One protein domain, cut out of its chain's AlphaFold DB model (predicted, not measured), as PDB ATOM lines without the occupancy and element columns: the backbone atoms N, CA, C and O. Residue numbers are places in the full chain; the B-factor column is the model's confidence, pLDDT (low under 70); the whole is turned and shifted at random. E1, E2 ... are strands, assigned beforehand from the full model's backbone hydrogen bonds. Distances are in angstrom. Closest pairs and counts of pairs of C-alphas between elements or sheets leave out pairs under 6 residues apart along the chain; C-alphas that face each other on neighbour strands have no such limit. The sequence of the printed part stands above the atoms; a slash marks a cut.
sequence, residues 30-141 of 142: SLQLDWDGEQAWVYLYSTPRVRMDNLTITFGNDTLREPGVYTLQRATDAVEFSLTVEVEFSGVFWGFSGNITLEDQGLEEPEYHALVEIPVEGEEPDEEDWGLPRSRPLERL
ATOM      1  N   SER A  30     -11.699  -4.281  44.911       98.19
ATOM      2  CA  SER A  30     -11.518  -4.798  43.560       98.19
ATOM      3  C   SER A  30     -10.863  -6.167  43.580       98.19
ATOM      4  O   SER A  30      -9.930  -6.414  44.347       98.19
ATOM      5  N   LEU A  31     -11.370  -7.020  42.698       98.06
ATOM      6  CA  LEU A  31     -10.744  -8.244  42.235       98.06
ATOM      7  C   LEU A  31      -9.949  -7.924  40.968       98.06
ATOM      8  O   LEU A  31     -10.465  -7.239  40.087       98.06
ATOM      9  N   GLN A  32      -8.733  -8.442  40.847       98.50
ATOM     10  CA  GLN A  32      -8.041  -8.560  39.567       98.50
ATOM     11  C   GLN A  32      -7.731 -10.025  39.283       98.50
ATOM     12  O   GLN A  32      -7.172 -10.698  40.147       98.50
ATOM     13  N   LEU A  33      -8.071 -10.473  38.077       98.56
ATOM     14  CA  LEU A  33      -7.651 -11.749  37.512       98.56
ATOM     15  C   LEU A  33      -6.580 -11.490  36.450       98.56
ATOM     16  O   LEU A  33      -6.723 -10.581  35.632       98.56
ATOM     17  N   ASP A  34      -5.513 -12.273  36.494       98.25
ATOM     18  CA  ASP A  34      -4.409 -12.251  35.538       98.25
ATOM     19  C   ASP A  34      -3.985 -13.691  35.227       98.25
ATOM     20  O   ASP A  34      -4.075 -14.548  36.108       98.25
ATOM     21  N   TRP A  35      -3.545 -13.957  34.003       98.19
ATOM     22  CA  TRP A  35      -3.092 -15.274  33.556       98.19
ATOM     23  C   TRP A  35      -2.005 -15.104  32.498       98.19
ATOM     24  O   TRP A  35      -2.146 -14.285  31.593       98.19
ATOM     25  N   ASP A  36      -0.925 -15.871  32.619       96.19
ATOM     26  CA  ASP A  36       0.226 -15.813  31.710       96.19
ATOM     27  C   ASP A  36       0.321 -17.014  30.755       96.19
ATOM     28  O   ASP A  36       1.346 -17.200  30.103       96.19
ATOM     29  N   GLY A  37      -0.724 -17.843  30.690       95.94
ATOM     30  CA  GLY A  37      -0.728 -19.101  29.941       95.94
ATOM     31  C   GLY A  37      -0.355 -20.329  30.779       95.94
ATOM     32  O   GLY A  37      -0.646 -21.452  30.370       95.94
ATOM     33  N   GLU A  38       0.234 -20.148  31.967       95.62
ATOM     34  CA  GLU A  38       0.661 -21.245  32.845       95.62
ATOM     35  C   GLU A  38       0.006 -21.171  34.227       95.62
ATOM     36  O   GLU A  38      -0.518 -22.166  34.726       95.62
ATOM     37  N   GLN A  39       0.009 -19.995  34.852       96.94
ATOM     38  CA  GLN A  39      -0.510 -19.781  36.195       96.94
ATOM     39  C   GLN A  39      -1.444 -18.575  36.224       96.94
ATOM     40  O   GLN A  39      -1.175 -17.531  35.641       96.94
ATOM     41  N   ALA A  40      -2.584 -18.723  36.894       97.62
ATOM     42  CA  ALA A  40      -3.543 -17.649  37.090       97.62
ATOM     43  C   ALA A  40      -3.386 -17.051  38.485       97.62
ATOM     44  O   ALA A  40      -3.178 -17.776  39.461       97.62
ATOM     45  N   TRP A  41      -3.542 -15.734  38.595       98.25
ATOM     46  CA  TRP A  41      -3.490 -15.006  39.857       98.25
ATOM     47  C   TRP A  41      -4.761 -14.207  40.091       98.25
ATOM     48  O   TRP A  41      -5.209 -13.437  39.244       98.25
ATOM     49  N   VAL A  42      -5.286 -14.335  41.304       98.38
ATOM     50  CA  VAL A  42      -6.374 -13.514  41.825       98.38
ATOM     51  C   VAL A  42      -5.814 -12.581  42.889       98.38
ATOM     52  O   VAL A  42      -5.204 -13.033  43.861       98.38
ATOM     53  N   TYR A  43      -6.050 -11.281  42.718       98.19
ATOM     54  CA  TYR A  43      -5.662 -10.230  43.653       98.19
ATOM     55  C   TYR A  43      -6.895  -9.520  44.206       98.19
ATOM     56  O   TYR A  43      -7.749  -9.067  43.447       98.19
ATOM     57  N   LEU A  44      -6.951  -9.353  45.525       98.38
ATOM     58  CA  LEU A  44      -7.932  -8.525  46.220       98.38
ATOM     59  C   LEU A  44      -7.246  -7.296  46.805       98.38
ATOM     60  O   LEU A  44      -6.265  -7.410  47.547       98.38
ATOM     61  N   TYR A  45      -7.773  -6.116  46.493       97.38
ATOM     62  CA  TYR A  45      -7.252  -4.842  46.986       97.38
ATOM     63  C   TYR A  45      -8.351  -3.787  47.134       97.38
ATOM     64  O   TYR A  45      -9.492  -3.982  46.720       97.38
ATOM     65  N   SER A  46      -8.005  -2.653  47.748       96.75
ATOM     66  CA  SER A  46      -8.921  -1.528  47.941       96.75
ATOM     67  C   SER A  46      -8.356  -0.187  47.513       96.75
ATOM     68  O   SER A  46      -7.149   0.057  47.577       96.75
ATOM     69  N   THR A  47      -9.270   0.701  47.123       95.06
ATOM     70  CA  THR A  47      -9.005   2.112  46.851       95.06
ATOM     71  C   THR A  47      -9.982   2.991  47.652       95.06
ATOM     72  O   THR A  47     -11.192   2.880  47.445       95.06
ATOM     73  N   PRO A  48      -9.501   3.882  48.546       93.44
ATOM     74  CA  PRO A  48      -8.110   3.994  48.988       93.44
ATOM     75  C   PRO A  48      -7.649   2.716  49.703       93.44
ATOM     76  O   PRO A  48      -8.468   1.935  50.179       93.44
ATOM     77  N   ARG A  49      -6.330   2.519  49.793       93.81
ATOM     78  CA  ARG A  49      -5.749   1.354  50.465       93.81
ATOM     79  C   ARG A  49      -6.085   1.388  51.955       93.81
ATOM     80  O   ARG A  49      -5.525   2.193  52.700       93.81
ATOM     81  N   VAL A  50      -6.963   0.493  52.382       94.00
ATOM     82  CA  VAL A  50      -7.378   0.339  53.780       94.00
ATOM     83  C   VAL A  50      -7.042  -1.063  54.277       94.00
ATOM     84  O   VAL A  50      -6.903  -2.001  53.493       94.00
ATOM     85  N   ARG A  51      -6.825  -1.188  55.587       95.75
ATOM     86  CA  ARG A  51      -6.597  -2.486  56.222       95.75
ATOM     87  C   ARG A  51      -7.956  -3.160  56.387       95.75
ATOM     88  O   ARG A  51      -8.804  -2.600  57.073       95.75
ATOM     89  N   MET A  52      -8.141  -4.311  55.753       95.81
ATOM     90  CA  MET A  52      -9.387  -5.070  55.795       95.81
ATOM     91  C   MET A  52      -9.445  -5.946  57.034       95.81
ATOM     92  O   MET A  52      -8.408  -6.423  57.503       95.81
ATOM     93  N   ASP A  53     -10.651  -6.180  57.540       97.25
ATOM     94  CA  ASP A  53     -10.852  -7.066  58.684       97.25
ATOM     95  C   ASP A  53     -10.612  -8.513  58.263       97.25
ATOM     96  O   ASP A  53      -9.941  -9.257  58.980       97.25
ATOM     97  N   ASN A  54     -11.073  -8.875  57.063       97.69
ATOM     98  CA  ASN A  54     -10.924 -10.208  56.505       97.69
ATOM     99  C   ASN A  54     -10.921 -10.183  54.968       97.69
ATOM    100  O   ASN A  54     -11.776  -9.542  54.356       97.69
ATOM    101  N   LEU A  55      -9.972 -10.889  54.351       98.38
ATOM    102  CA  LEU A  55      -9.936 -11.167  52.915       98.38
ATOM    103  C   LEU A  55      -9.939 -12.678  52.699       98.38
ATOM    104  O   LEU A  55      -9.120 -13.379  53.292       98.38
ATOM    105  N   THR A  56     -10.818 -13.161  51.827       98.38
ATOM    106  CA  THR A  56     -10.938 -14.580  51.490       98.38
ATOM    107  C   THR A  56     -10.852 -14.767  49.978       98.38
ATOM    108  O   THR A  56     -11.560 -14.091  49.235       98.38
ATOM    109  N   ILE A  57     -10.014 -15.703  49.526       98.38
ATOM    110  CA  ILE A  57      -9.993 -16.219  48.148       98.38
ATOM    111  C   ILE A  57     -10.127 -17.739  48.210       98.38
ATOM    112  O   ILE A  57      -9.306 -18.413  48.840       98.38
ATOM    113  N   THR A  58     -11.126 -18.277  47.521       97.94
ATOM    114  CA  THR A  58     -11.368 -19.714  47.402       97.94
ATOM    115  C   THR A  58     -11.319 -20.134  45.939       97.94
ATOM    116  O   THR A  58     -12.055 -19.583  45.125       97.94
ATOM    117  N   PHE A  59     -10.487 -21.132  45.635       95.19
ATOM    118  CA  PHE A  59     -10.481 -21.859  44.365       95.19
ATOM    119  C   PHE A  59     -11.034 -23.268  44.606       95.19
ATOM    120  O   PHE A  59     -10.364 -24.094  45.231       95.19
ATOM    121  N   GLY A  60     -12.259 -23.563  44.172       87.50
ATOM    122  CA  GLY A  60     -12.898 -24.850  44.467       87.50
ATOM    123  C   GLY A  60     -12.980 -25.137  45.971       87.50
ATOM    124  O   GLY A  60     -13.709 -24.472  46.700       87.50
ATOM    125  N   ASN A  61     -12.219 -26.131  46.441       86.06
ATOM    126  CA  ASN A  61     -12.158 -26.522  47.858       86.06
ATOM    127  C   ASN A  61     -10.983 -25.888  48.624       86.06
ATOM    128  O   ASN A  61     -10.796 -26.183  49.806       86.06
ATOM    129  N   ASP A  62     -10.160 -25.080  47.959       93.19
ATOM    130  CA  ASP A  62      -8.954 -24.513  48.541       93.19
ATOM    131  C   ASP A  62      -9.157 -23.038  48.912       93.19
ATOM    132  O   ASP A  62      -9.209 -22.154  48.054       93.19
ATOM    133  N   THR A  63      -9.235 -22.758  50.215       96.62
ATOM    134  CA  THR A  63      -9.562 -21.433  50.771       96.62
ATOM    135  C   THR A  63      -8.364 -20.806  51.477       96.62
ATOM    136  O   THR A  63      -7.747 -21.421  52.344       96.62
ATOM    137  N   LEU A  64      -8.048 -19.561  51.119       98.00
ATOM    138  CA  LEU A  64      -7.054 -18.722  51.777       98.00
ATOM    139  C   LEU A  64      -7.807 -17.567  52.412       98.00
ATOM    140  O   LEU A  64      -8.500 -16.823  51.720       98.00
ATOM    141  N   ARG A  65      -7.672 -17.434  53.727       98.00
ATOM    142  CA  ARG A  65      -8.355 -16.415  54.512       98.00
ATOM    143  C   ARG A  65      -7.344 -15.700  55.387       98.00
ATOM    144  O   ARG A  65      -6.721 -16.331  56.235       98.00
ATOM    145  N   GLU A  66      -7.228 -14.391  55.211       98.06
ATOM    146  CA  GLU A  66      -6.253 -13.569  55.920       98.06
ATOM    147  C   GLU A  66      -6.940 -12.382  56.609       98.06
ATOM    148  O   GLU A  66      -7.508 -11.512  55.936       98.06
ATOM    149  N   PRO A  67      -6.905 -12.314  57.952       97.31
ATOM    150  CA  PRO A  67      -7.452 -11.191  58.693       97.31
ATOM    151  C   PRO A  67      -6.450 -10.037  58.810       97.31
ATOM    152  O   PRO A  67      -5.246 -10.236  58.986       97.31
ATOM    153  N   GLY A  68      -6.941  -8.798  58.805       95.19
ATOM    154  CA  GLY A  68      -6.108  -7.637  59.119       95.19
ATOM    155  C   GLY A  68      -5.008  -7.359  58.088       95.19
ATOM    156  O   GLY A  68      -3.920  -6.922  58.480       95.19
ATOM    157  N   VAL A  69      -5.258  -7.588  56.800       97.00
ATOM    158  CA  VAL A  69      -4.313  -7.328  55.698       97.00
ATOM    159  C   VAL A  69      -4.830  -6.225  54.772       97.00
ATOM    160  O   VAL A  69      -6.008  -5.888  54.772       97.00
ATOM    161  N   TYR A  70      -3.942  -5.608  53.990       96.38
ATOM    162  CA  TYR A  70      -4.334  -4.566  53.025       96.38
ATOM    163  C   TYR A  70      -4.734  -5.127  51.659       96.38
ATOM    164  O   TYR A  70      -5.458  -4.477  50.910       96.38
ATOM    165  N   THR A  71      -4.186  -6.289  51.320       97.25
ATOM    166  CA  THR A  71      -4.338  -6.969  50.038       97.25
ATOM    167  C   THR A  71      -4.164  -8.462  50.268       97.25
ATOM    168  O   THR A  71      -3.448  -8.854  51.193       97.25
ATOM    169  N   LEU A  72      -4.752  -9.279  49.406       98.38
ATOM    170  CA  LEU A  72      -4.555 -10.724  49.389       98.38
ATOM    171  C   LEU A  72      -4.336 -11.169  47.949       98.38
ATOM    172  O   LEU A  72      -4.966 -10.631  47.044       98.38
ATOM    173  N   GLN A  73      -3.444 -12.132  47.742       97.81
ATOM    174  CA  GLN A  73      -3.246 -12.744  46.436       97.81
ATOM    175  C   GLN A  73      -3.218 -14.257  46.570       97.81
ATOM    176  O   GLN A  73      -2.721 -14.784  47.570       97.81
ATOM    177  N   ARG A  74      -3.705 -14.946  45.545       97.44
ATOM    178  CA  ARG A  74      -3.606 -16.396  45.441       97.44
ATOM    179  C   ARG A  74      -3.424 -16.807  43.989       97.44
ATOM    180  O   ARG A  74      -4.003 -16.181  43.106       97.44
ATOM    181  N   ALA A  75      -2.626 -17.847  43.771       96.75
ATOM    182  CA  ALA A  75      -2.378 -18.413  42.455       96.75
ATOM    183  C   ALA A  75      -2.967 -19.823  42.327       96.75
ATOM    184  O   ALA A  75      -3.101 -20.524  43.335       96.75
ATOM    185  N   THR A  76      -3.277 -20.223  41.099       96.44
ATOM    186  CA  THR A  76      -3.690 -21.579  40.719       96.44
ATOM    187  C   THR A  76      -3.121 -21.922  39.343       96.44
ATOM    188  O   THR A  76      -2.937 -21.035  38.516       96.44
ATOM    189  N   ASP A  77      -2.811 -23.192  39.107       96.19
ATOM    190  CA  ASP A  77      -2.420 -23.745  37.801       96.19
ATOM    191  C   ASP A  77      -3.614 -24.357  37.041       96.19
ATOM    192  O   ASP A  77      -3.468 -24.840  35.919       96.19
ATOM    193  N   ALA A  78      -4.811 -24.340  37.637       96.00
ATOM    194  CA  ALA A  78      -6.033 -24.786  36.984       96.00
ATOM    195  C   ALA A  78      -6.510 -23.772  35.931       96.00
ATOM    196  O   ALA A  78      -6.577 -22.574  36.200       96.00
ATOM    197  N   VAL A  79      -6.917 -24.280  34.765       96.38
ATOM    198  CA  VAL A  79      -7.548 -23.490  33.692       96.38
ATOM    199  C   VAL A  79      -9.068 -23.410  33.828       96.38
ATOM    200  O   VAL A  79      -9.674 -22.481  33.314       96.38
ATOM    201  N   GLU A  80      -9.673 -24.342  34.565       97.69
ATOM    202  CA  GLU A  80     -11.095 -24.349  34.916       97.69
ATOM    203  C   GLU A  80     -11.226 -24.416  36.438       97.69
ATOM    204  O   GLU A  80     -10.719 -25.346  37.076       97.69
ATOM    205  N   PHE A  81     -11.879 -23.428  37.047       97.31
ATOM    206  CA  PHE A  81     -12.058 -23.388  38.495       97.31
ATOM    207  C   PHE A  81     -13.258 -22.543  38.915       97.31
ATOM    208  O   PHE A  81     -13.575 -21.524  38.308       97.31
ATOM    209  N   SER A  82     -13.893 -22.928  40.023       97.31
ATOM    210  CA  SER A  82     -14.811 -22.032  40.721       97.31
ATOM    211  C   SER A  82     -14.019 -21.056  41.587       97.31
ATOM    212  O   SER A  82     -13.109 -21.449  42.325       97.31
ATOM    213  N   LEU A  83     -14.366 -19.777  41.495       97.94
ATOM    214  CA  LEU A  83     -13.797 -18.702  42.290       97.94
ATOM    215  C   LEU A  83     -14.873 -18.130  43.203       97.94
ATOM    216  O   LEU A  83     -15.919 -17.684  42.741       97.94
ATOM    217  N   THR A  84     -14.567 -18.059  44.494       97.75
ATOM    218  CA  THR A  84     -15.332 -17.259  45.449       97.75
ATOM    219  C   THR A  84     -14.385 -16.326  46.182       97.75
ATOM    220  O   THR A  84     -13.366 -16.758  46.727       97.75
ATOM    221  N   VAL A  85     -14.720 -15.040  46.209       98.06
ATOM    222  CA  VAL A  85     -13.992 -14.027  46.970       98.06
ATOM    223  C   VAL A  85     -14.937 -13.287  47.895       98.06
ATOM    224  O   VAL A  85     -16.053 -12.939  47.514       98.06
ATOM    225  N   GLU A  86     -14.464 -13.018  49.106       98.00
ATOM    226  CA  GLU A  86     -15.206 -12.269  50.115       98.00
ATOM    227  C   GLU A  86     -14.270 -11.301  50.830       98.00
ATOM    228  O   GLU A  86     -13.126 -11.630  51.159       98.00
ATOM    229  N   VAL A  87     -14.769 -10.097  51.081       98.06
ATOM    230  CA  VAL A  87     -14.033  -9.027  51.749       98.06
ATOM    231  C   VAL A  87     -14.908  -8.401  52.815       98.06
ATOM    232  O   VAL A  87     -16.028  -7.987  52.532       98.06
ATOM    233  N   GLU A  88     -14.365  -8.279  54.022       97.75
ATOM    234  CA  GLU A  88     -15.006  -7.616  55.153       97.75
ATOM    235  C   GLU A  88     -14.211  -6.378  55.566       97.75
ATOM    236  O   GLU A  88     -12.994  -6.435  55.786       97.75
ATOM    237  N   PHE A  89     -14.918  -5.259  55.716       96.81
ATOM    238  CA  PHE A  89     -14.359  -4.053  56.310       96.81
ATOM    239  C   PHE A  89     -15.415  -3.250  57.073       96.81
ATOM    240  O   PHE A  89     -16.391  -2.758  56.503       96.81
ATOM    241  N   SER A  90     -15.192  -3.087  58.378       94.94
ATOM    242  CA  SER A  90     -16.084  -2.426  59.337       94.94
ATOM    243  C   SER A  90     -17.525  -2.950  59.277       94.94
ATOM    244  O   SER A  90     -18.478  -2.169  59.295       94.94
ATOM    245  N   GLY A  91     -17.680  -4.274  59.168       94.75
ATOM    246  CA  GLY A  91     -18.981  -4.950  59.087       94.75
ATOM    247  C   GLY A  91     -19.725  -4.772  57.758       94.75
ATOM    248  O   GLY A  91     -20.899  -5.119  57.677       94.75
ATOM    249  N   VAL A  92     -19.074  -4.216  56.730       97.00
ATOM    250  CA  VAL A  92     -19.580  -4.204  55.352       97.00
ATOM    251  C   VAL A  92     -18.885  -5.305  54.568       97.00
ATOM    252  O   VAL A  92     -17.665  -5.458  54.670       97.00
ATOM    253  N   PHE A  93     -19.665  -6.039  53.780       97.44
ATOM    254  CA  PHE A  93     -19.204  -7.190  53.020       97.44
ATOM    255  C   PHE A  93     -19.287  -6.920  51.521       97.44
ATOM    256  O   PHE A  93     -20.244  -6.316  51.030       97.44
ATOM    257  N   TRP A  94     -18.277  -7.386  50.800       98.19
ATOM    258  CA  TRP A  94     -18.261  -7.434  49.346       98.19
ATOM    259  C   TRP A  94     -17.860  -8.821  48.885       98.19
ATOM    260  O   TRP A  94     -17.094  -9.497  49.572       98.19
ATOM    261  N   GLY A  95     -18.316  -9.217  47.705       97.44
ATOM    262  CA  GLY A  95     -17.941 -10.510  47.164       97.44
ATOM    263  C   GLY A  95     -18.154 -10.646  45.673       97.44
ATOM    264  O   GLY A  95     -18.686  -9.761  45.002       97.44
ATOM    265  N   PHE A  96     -17.674 -11.776  45.178       97.19
ATOM    266  CA  PHE A  96     -17.908 -12.275  43.835       97.19
ATOM    267  C   PHE A  96     -17.832 -13.802  43.879       97.19
ATOM    268  O   PHE A  96     -16.990 -14.365  44.586       97.19
ATOM    269  N   SER A  97     -18.706 -14.459  43.124       96.19
ATOM    270  CA  SER A  97     -18.667 -15.900  42.918       96.19
ATOM    271  C   SER A  97     -18.932 -16.196  41.451       96.19
ATOM    272  O   SER A  97     -19.846 -15.612  40.878       96.19
ATOM    273  N   GLY A  98     -18.169 -17.111  40.865       96.81
ATOM    274  CA  GLY A  98     -18.362 -17.541  39.483       96.81
ATOM    275  C   GLY A  98     -17.480 -18.727  39.118       96.81
ATOM    276  O   GLY A  98     -16.518 -19.033  39.827       96.81
ATOM    277  N   ASN A  99     -17.813 -19.395  38.019       97.88
ATOM    278  CA  ASN A  99     -16.939 -20.381  37.391       97.88
ATOM    279  C   ASN A  99     -16.111 -19.685  36.317       97.88
ATOM    280  O   ASN A  99     -16.630 -18.844  35.589       97.88
ATOM    281  N   ILE A 100     -14.827 -20.011  36.254       97.88
ATOM    282  CA  ILE A 100     -13.868 -19.387  35.349       97.88
ATOM    283  C   ILE A 100     -13.250 -20.472  34.480       97.88
ATOM    284  O   ILE A 100     -12.736 -21.460  35.011       97.88
ATOM    285  N   THR A 101     -13.251 -20.229  33.173       98.38
ATOM    286  CA  THR A 101     -12.520 -21.003  32.170       98.38
ATOM    287  C   THR A 101     -11.545 -20.079  31.452       98.38
ATOM    288  O   THR A 101     -11.945 -19.063  30.888       98.38
ATOM    289  N   LEU A 102     -10.256 -20.403  31.510       98.38
ATOM    290  CA  LEU A 102      -9.173 -19.626  30.914       98.38
ATOM    291  C   LEU A 102      -8.864 -20.125  29.504       98.38
ATOM    292  O   LEU A 102      -8.698 -21.326  29.289       98.38
ATOM    293  N   GLU A 103      -8.741 -19.196  28.561       97.50
ATOM    294  CA  GLU A 103      -8.517 -19.504  27.150       97.50
ATOM    295  C   GLU A 103      -7.454 -18.592  26.541       97.50
ATOM    296  O   GLU A 103      -7.432 -17.387  26.787       97.50
ATOM    297  N   ASP A 104      -6.565 -19.173  25.735       97.12
ATOM    298  CA  ASP A 104      -5.731 -18.414  24.805       97.12
ATOM    299  C   ASP A 104      -6.444 -18.403  23.452       97.12
ATOM    300  O   ASP A 104      -6.520 -19.424  22.764       97.12
ATOM    301  N   GLN A 105      -7.022 -17.256  23.106       95.31
ATOM    302  CA  GLN A 105      -7.764 -17.050  21.862       95.31
ATOM    303  C   GLN A 105      -6.856 -16.551  20.723       95.31
ATOM    304  O   GLN A 105      -7.313 -16.340  19.596       95.31
ATOM    305  N   GLY A 106      -5.556 -16.412  20.997       93.19
ATOM    306  CA  GLY A 106      -4.552 -15.942  20.061       93.19
ATOM    307  C   GLY A 106      -4.257 -16.930  18.930       93.19
ATOM    308  O   GLY A 106      -4.129 -18.137  19.133       93.19
ATOM    309  N   LEU A 107      -4.103 -16.416  17.704       89.56
ATOM    310  CA  LEU A 107      -3.689 -17.221  16.540       89.56
ATOM    311  C   LEU A 107      -2.181 -17.139  16.254       89.56
ATOM    312  O   LEU A 107      -1.591 -18.106  15.774       89.56
ATOM    313  N   GLU A 108      -1.572 -15.979  16.510       92.00
ATOM    314  CA  GLU A 108      -0.151 -15.699  16.242       92.00
ATOM    315  C   GLU A 108       0.587 -15.227  17.500       92.00
ATOM    316  O   GLU A 108       1.707 -15.666  17.761       92.00
ATOM    317  N   GLU A 109      -0.053 -14.359  18.285       93.38
ATOM    318  CA  GLU A 109       0.399 -13.896  19.597       93.38
ATOM    319  C   GLU A 109      -0.651 -14.276  20.650       93.38
ATOM    320  O   GLU A 109      -1.830 -14.327  20.289       93.38
ATOM    321  N   PRO A 110      -0.259 -14.537  21.913       94.25
ATOM    322  CA  PRO A 110      -1.209 -14.907  22.955       94.25
ATOM    323  C   PRO A 110      -2.251 -13.816  23.211       94.25
ATOM    324  O   PRO A 110      -1.909 -12.638  23.351       94.25
ATOM    325  N   GLU A 111      -3.511 -14.225  23.327       96.94
ATOM    326  CA  GLU A 111      -4.640 -13.360  23.665       96.94
ATOM    327  C   GLU A 111      -5.449 -14.040  24.772       96.94
ATOM    328  O   GLU A 111      -6.313 -14.878  24.524       96.94
ATOM    329  N   TYR A 112      -5.101 -13.725  26.021       98.25
ATOM    330  CA  TYR A 112      -5.634 -14.417  27.190       98.25
ATOM    331  C   TYR A 112      -6.986 -13.869  27.624       98.25
ATOM    332  O   TYR A 112      -7.143 -12.673  27.887       98.25
ATOM    333  N   HIS A 113      -7.944 -14.775  27.748       98.38
ATOM    334  CA  HIS A 113      -9.317 -14.501  28.124       98.38
ATOM    335  C   HIS A 113      -9.755 -15.387  29.293       98.38
ATOM    336  O   HIS A 113      -9.203 -16.463  29.537       98.38
ATOM    337  N   ALA A 114     -10.765 -14.919  30.019       98.38
ATOM    338  CA  ALA A 114     -11.523 -15.706  30.978       98.38
ATOM    339  C   ALA A 114     -13.002 -15.668  30.595       98.38
ATOM    340  O   ALA A 114     -13.623 -14.605  30.635       98.38
ATOM    341  N   LEU A 115     -13.565 -16.831  30.280       98.31
ATOM    342  CA  LEU A 115     -15.006 -17.026  30.196       98.31
ATOM    343  C   LEU A 115     -15.533 -17.236  31.615       98.31
ATOM    344  O   LEU A 115     -15.070 -18.127  32.331       98.31
ATOM    345  N   VAL A 116     -16.453 -16.377  32.039       98.00
ATOM    346  CA  VAL A 116     -16.925 -16.308  33.421       98.00
ATOM    347  C   VAL A 116     -18.424 -16.540  33.473       98.00
ATOM    348  O   VAL A 116     -19.195 -15.737  32.957       98.00
ATOM    349  N   GLU A 117     -18.831 -17.606  34.157       98.06
ATOM    350  CA  GLU A 117     -20.232 -17.893  34.465       98.06
ATOM    351  C   GLU A 117     -20.551 -17.435  35.891       98.06
ATOM    352  O   GLU A 117     -19.971 -17.928  36.868       98.06
ATOM    353  N   ILE A 118     -21.488 -16.504  36.034       96.06
ATOM    354  CA  ILE A 118     -21.892 -15.928  37.314       96.06
ATOM    355  C   ILE A 118     -23.272 -16.490  37.676       96.06
ATOM    356  O   ILE A 118     -24.244 -16.232  36.969       96.06
ATOM    357  N   PRO A 119     -23.397 -17.272  38.763       92.94
ATOM    358  CA  PRO A 119     -24.667 -17.876  39.134       92.94
ATOM    359  C   PRO A 119     -25.690 -16.811  39.552       92.94
ATOM    360  O   PRO A 119     -25.425 -16.002  40.443       92.94
ATOM    361  N   VAL A 120     -26.887 -16.881  38.965       90.25
ATOM    362  CA  VAL A 120     -28.048 -16.050  39.312       90.25
ATOM    363  C   VAL A 120     -29.133 -16.939  39.923       90.25
ATOM    364  O   VAL A 120     -29.424 -18.032  39.434       90.25
ATOM    365  N   GLU A 121     -29.721 -16.518  41.044       87.50
ATOM    366  CA  GLU A 121     -30.703 -17.339  41.759       87.50
ATOM    367  C   GLU A 121     -31.997 -17.504  40.946       87.50
ATOM    368  O   GLU A 121     -32.750 -16.555  40.749       87.50
ATOM    369  N   GLY A 122     -32.288 -18.741  40.533       88.88
ATOM    370  CA  GLY A 122     -33.534 -19.086  39.841       88.88
ATOM    371  C   GLY A 122     -33.552 -18.767  38.343       88.88
ATOM    372  O   GLY A 122     -34.602 -18.924  37.719       88.88
ATOM    373  N   GLU A 123     -32.413 -18.371  37.775       93.06
ATOM    374  CA  GLU A 123     -32.248 -18.000  36.367       93.06
ATOM    375  C   GLU A 123     -31.019 -18.706  35.759       93.06
ATOM    376  O   GLU A 123     -30.287 -19.418  36.454       93.06
ATOM    377  N   GLU A 124     -30.831 -18.576  34.444       91.56
ATOM    378  CA  GLU A 124     -29.587 -19.006  33.794       91.56
ATOM    379  C   GLU A 124     -28.422 -18.126  34.285       91.56
ATOM    380  O   GLU A 124     -28.650 -16.959  34.614       91.56
ATOM    381  N   PRO A 125     -27.196 -18.672  34.404       93.81
ATOM    382  CA  PRO A 125     -26.051 -17.878  34.827       93.81
ATOM    383  C   PRO A 125     -25.762 -16.771  33.812       93.81
ATOM    384  O   PRO A 125     -25.911 -16.963  32.605       93.81
ATOM    385  N   ASP A 126     -25.302 -15.628  34.311       95.31
ATOM    386  CA  ASP A 126     -24.783 -14.575  33.449       95.31
ATOM    387  C   ASP A 126     -23.413 -15.006  32.913       95.31
ATOM    388  O   ASP A 126     -22.545 -15.437  33.677       95.31
ATOM    389  N   GLU A 127     -23.204 -14.865  31.607       97.00
ATOM    390  CA  GLU A 127     -21.934 -15.169  30.949       97.00
ATOM    391  C   GLU A 127     -21.205 -13.871  30.581       97.00
ATOM    392  O   GLU A 127     -21.754 -12.982  29.921       97.00
ATOM    393  N   GLU A 128     -19.944 -13.761  30.989       97.31
ATOM    394  CA  GLU A 128     -19.060 -12.653  30.637       97.31
ATOM    395  C   GLU A 128     -17.757 -13.176  30.016       97.31
ATOM    396  O   GLU A 128     -17.201 -14.175  30.461       97.31
ATOM    397  N   ASP A 129     -17.233 -12.458  29.021       97.81
ATOM    398  CA  ASP A 129     -15.903 -12.699  28.447       97.81
ATOM    399  C   ASP A 129     -14.945 -11.578  28.881       97.81
ATOM    400  O   ASP A 129     -15.180 -10.388  28.622       97.81
ATOM    401  N   TRP A 130     -13.892 -11.940  29.612       98.12
ATOM    402  CA  TRP A 130     -12.912 -11.012  30.164       98.12
ATOM    403  C   TRP A 130     -11.561 -11.150  29.470       98.12
ATOM    404  O   TRP A 130     -10.814 -12.078  29.760       98.12
ATOM    405  N   GLY A 131     -11.172 -10.140  28.690       98.19
ATOM    406  CA  GLY A 131      -9.772  -9.980  28.284       98.19
ATOM    407  C   GLY A 131      -8.870  -9.729  29.499       98.19
ATOM    408  O   GLY A 131      -9.175  -8.867  30.336       98.19
ATOM    409  N   LEU A 132      -7.778 -10.489  29.609       98.19
ATOM    410  CA  LEU A 132      -6.877 -10.492  30.761       98.19
ATOM    411  C   LEU A 132      -5.606  -9.652  30.524       98.19
ATOM    412  O   LEU A 132      -5.106  -9.587  29.401       98.19
ATOM    413  N   PRO A 133      -5.063  -9.003  31.575       98.06
ATOM    414  CA  PRO A 133      -5.576  -8.945  32.949       98.06
ATOM    415  C   PRO A 133      -6.836  -8.077  33.096       98.06
ATOM    416  O   PRO A 133      -6.954  -7.003  32.502       98.06
ATOM    417  N   ARG A 134      -7.754  -8.482  33.984       97.75
ATOM    418  CA  ARG A 134      -9.037  -7.797  34.217       97.75
ATOM    419  C   ARG A 134      -9.223  -7.410  35.681       97.75
ATOM    420  O   ARG A 134      -9.216  -8.266  36.555       97.75
ATOM    421  N   SER A 135      -9.473  -6.122  35.945       97.69
ATOM    422  CA  SER A 135      -9.897  -5.615  37.266       97.69
ATOM    423  C   SER A 135     -11.403  -5.329  37.333       97.69
ATOM    424  O   SER A 135     -11.910  -4.512  36.563       97.69
ATOM    425  N   ARG A 136     -12.114  -5.918  38.296       95.88
ATOM    426  CA  ARG A 136     -13.553  -5.729  38.543       95.88
ATOM    427  C   ARG A 136     -13.798  -5.218  39.972       95.88
ATOM    428  O   ARG A 136     -13.323  -5.835  40.926       95.88
ATOM    429  N   PRO A 137     -14.542  -4.113  40.163       97.44
ATOM    430  CA  PRO A 137     -15.067  -3.747  41.475       97.44
ATOM    431  C   PRO A 137     -16.011  -4.830  42.008       97.44
ATOM    432  O   PRO A 137     -16.875  -5.300  41.273       97.44
ATOM    433  N   LEU A 138     -15.860  -5.203  43.276       97.44
ATOM    434  CA  LEU A 138     -16.748  -6.162  43.926       97.44
ATOM    435  C   LEU A 138     -18.086  -5.522  44.292       97.44
ATOM    436  O   LEU A 138     -18.167  -4.333  44.621       97.44
ATOM    437  N   GLU A 139     -19.123  -6.347  44.297       94.50
ATOM    438  CA  GLU A 139     -20.469  -5.943  44.678       94.50
ATOM    439  C   GLU A 139     -20.642  -6.050  46.186       94.50
ATOM    440  O   GLU A 139     -20.006  -6.873  46.843       94.50
ATOM    441  N   ARG A 140     -21.484  -5.181  46.750       93.44
ATOM    442  CA  ARG A 140     -21.836  -5.276  48.168       93.44
ATOM    443  C   ARG A 140     -22.773  -6.450  48.377       93.44
ATOM    444  O   ARG A 140     -23.784  -6.547  47.690       93.44
ATOM    445  N   LEU A 141     -22.454  -7.269  49.369       91.38
ATOM    446  CA  LEU A 141     -23.321  -8.351  49.809       91.38
ATOM    447  C   LEU A 141     -24.394  -7.804  50.775       91.38
ATOM    448  O   LEU A 141     -24.134  -6.797  51.448       91.38
TER     449      LEU A 141
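AT A GLANCE: This is residues 30 to 141 of the 142 residues of an uncharacterized protein of Candidatus Poseidoniales archaeon (UniProt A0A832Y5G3). A sandwich of two antiparallel sheets partly face to face, a twisted sheet of six strands and a smaller one of four; E7, the longest strand, bends, and E8 and E9 beyond it turn away from the direction of E3 and E6. The printed part has 112 residues, with no named helix and ten named strands, E1 to E10 in order along the chain. The larger sheet runs E4, E3, E6, E7, E8, E9 and the smaller E5, E2, E1, E10; the class is all strand. The whole is compact, with a radius of gyration of the C-alphas of 14.3 A and spans of 47 by 33 by 27 A.

IN THESE COORDINATES: E1, residues 30 to 35, begins at C-alpha 30 (-11.518, -4.798, 43.560). E2, residues 40 to 47, is 22.7 A long. E3 is residues 54 to 59, E4 residues 62 to 67 and E5 residues 72 to 76. E6, residues 80 to 89, is 29.7 A long. E7, residues 92 to 104, is 36.4 A long and bends by 57 degrees at residue 99, whose C-alpha is at (-16.939, -20.381, 37.391). E8, residues 112 to 118, is 19.2 A long. E9 is residues 126 to 131. E10, residues 134 to 137, ends at C-alpha 137 (-15.067, -3.747, 41.475).

HOW THE PARTS SIT: In the larger sheet E6 and E7 form a hairpin, with N 83 and O 98 2.8 A apart. E6, E7, E8 and E9 make a meander, each strand the antiparallel neighbour of the one before. E7 and E8, also a hairpin, stand at 131 degrees between directions, with N 101 and O 115 2.9 A apart. From edge strand E4 to edge strand E9 the strands' lines turn by 102 degrees. In the smaller sheet N 42 of E2 and O 74 of E5 are 2.9 A apart, and N 31 of E1 and O 136 of E10 are 2.9 A apart. Where the two sheets face each other, their parts are 7.2 A centre to centre, with best planes 9 degrees apart. Across the sandwich the closest C-alphas of E3 and E5 are those of Leu 55 and Leu 72, 6.4 A apart. E2 and E6 are near each other. E9 and E10 meet only through their link.

THE WHOLE: The C-alphas farthest apart, those of Gly 91 and Glu 108, are 48.0 A apart. The printed part has no cut, and no link is long. Residues 94 to 95 of E7 pair antiparallel with residues 139 to 140. The mean pLDDT of the printed part is 96.3, and no printed residue is under 70.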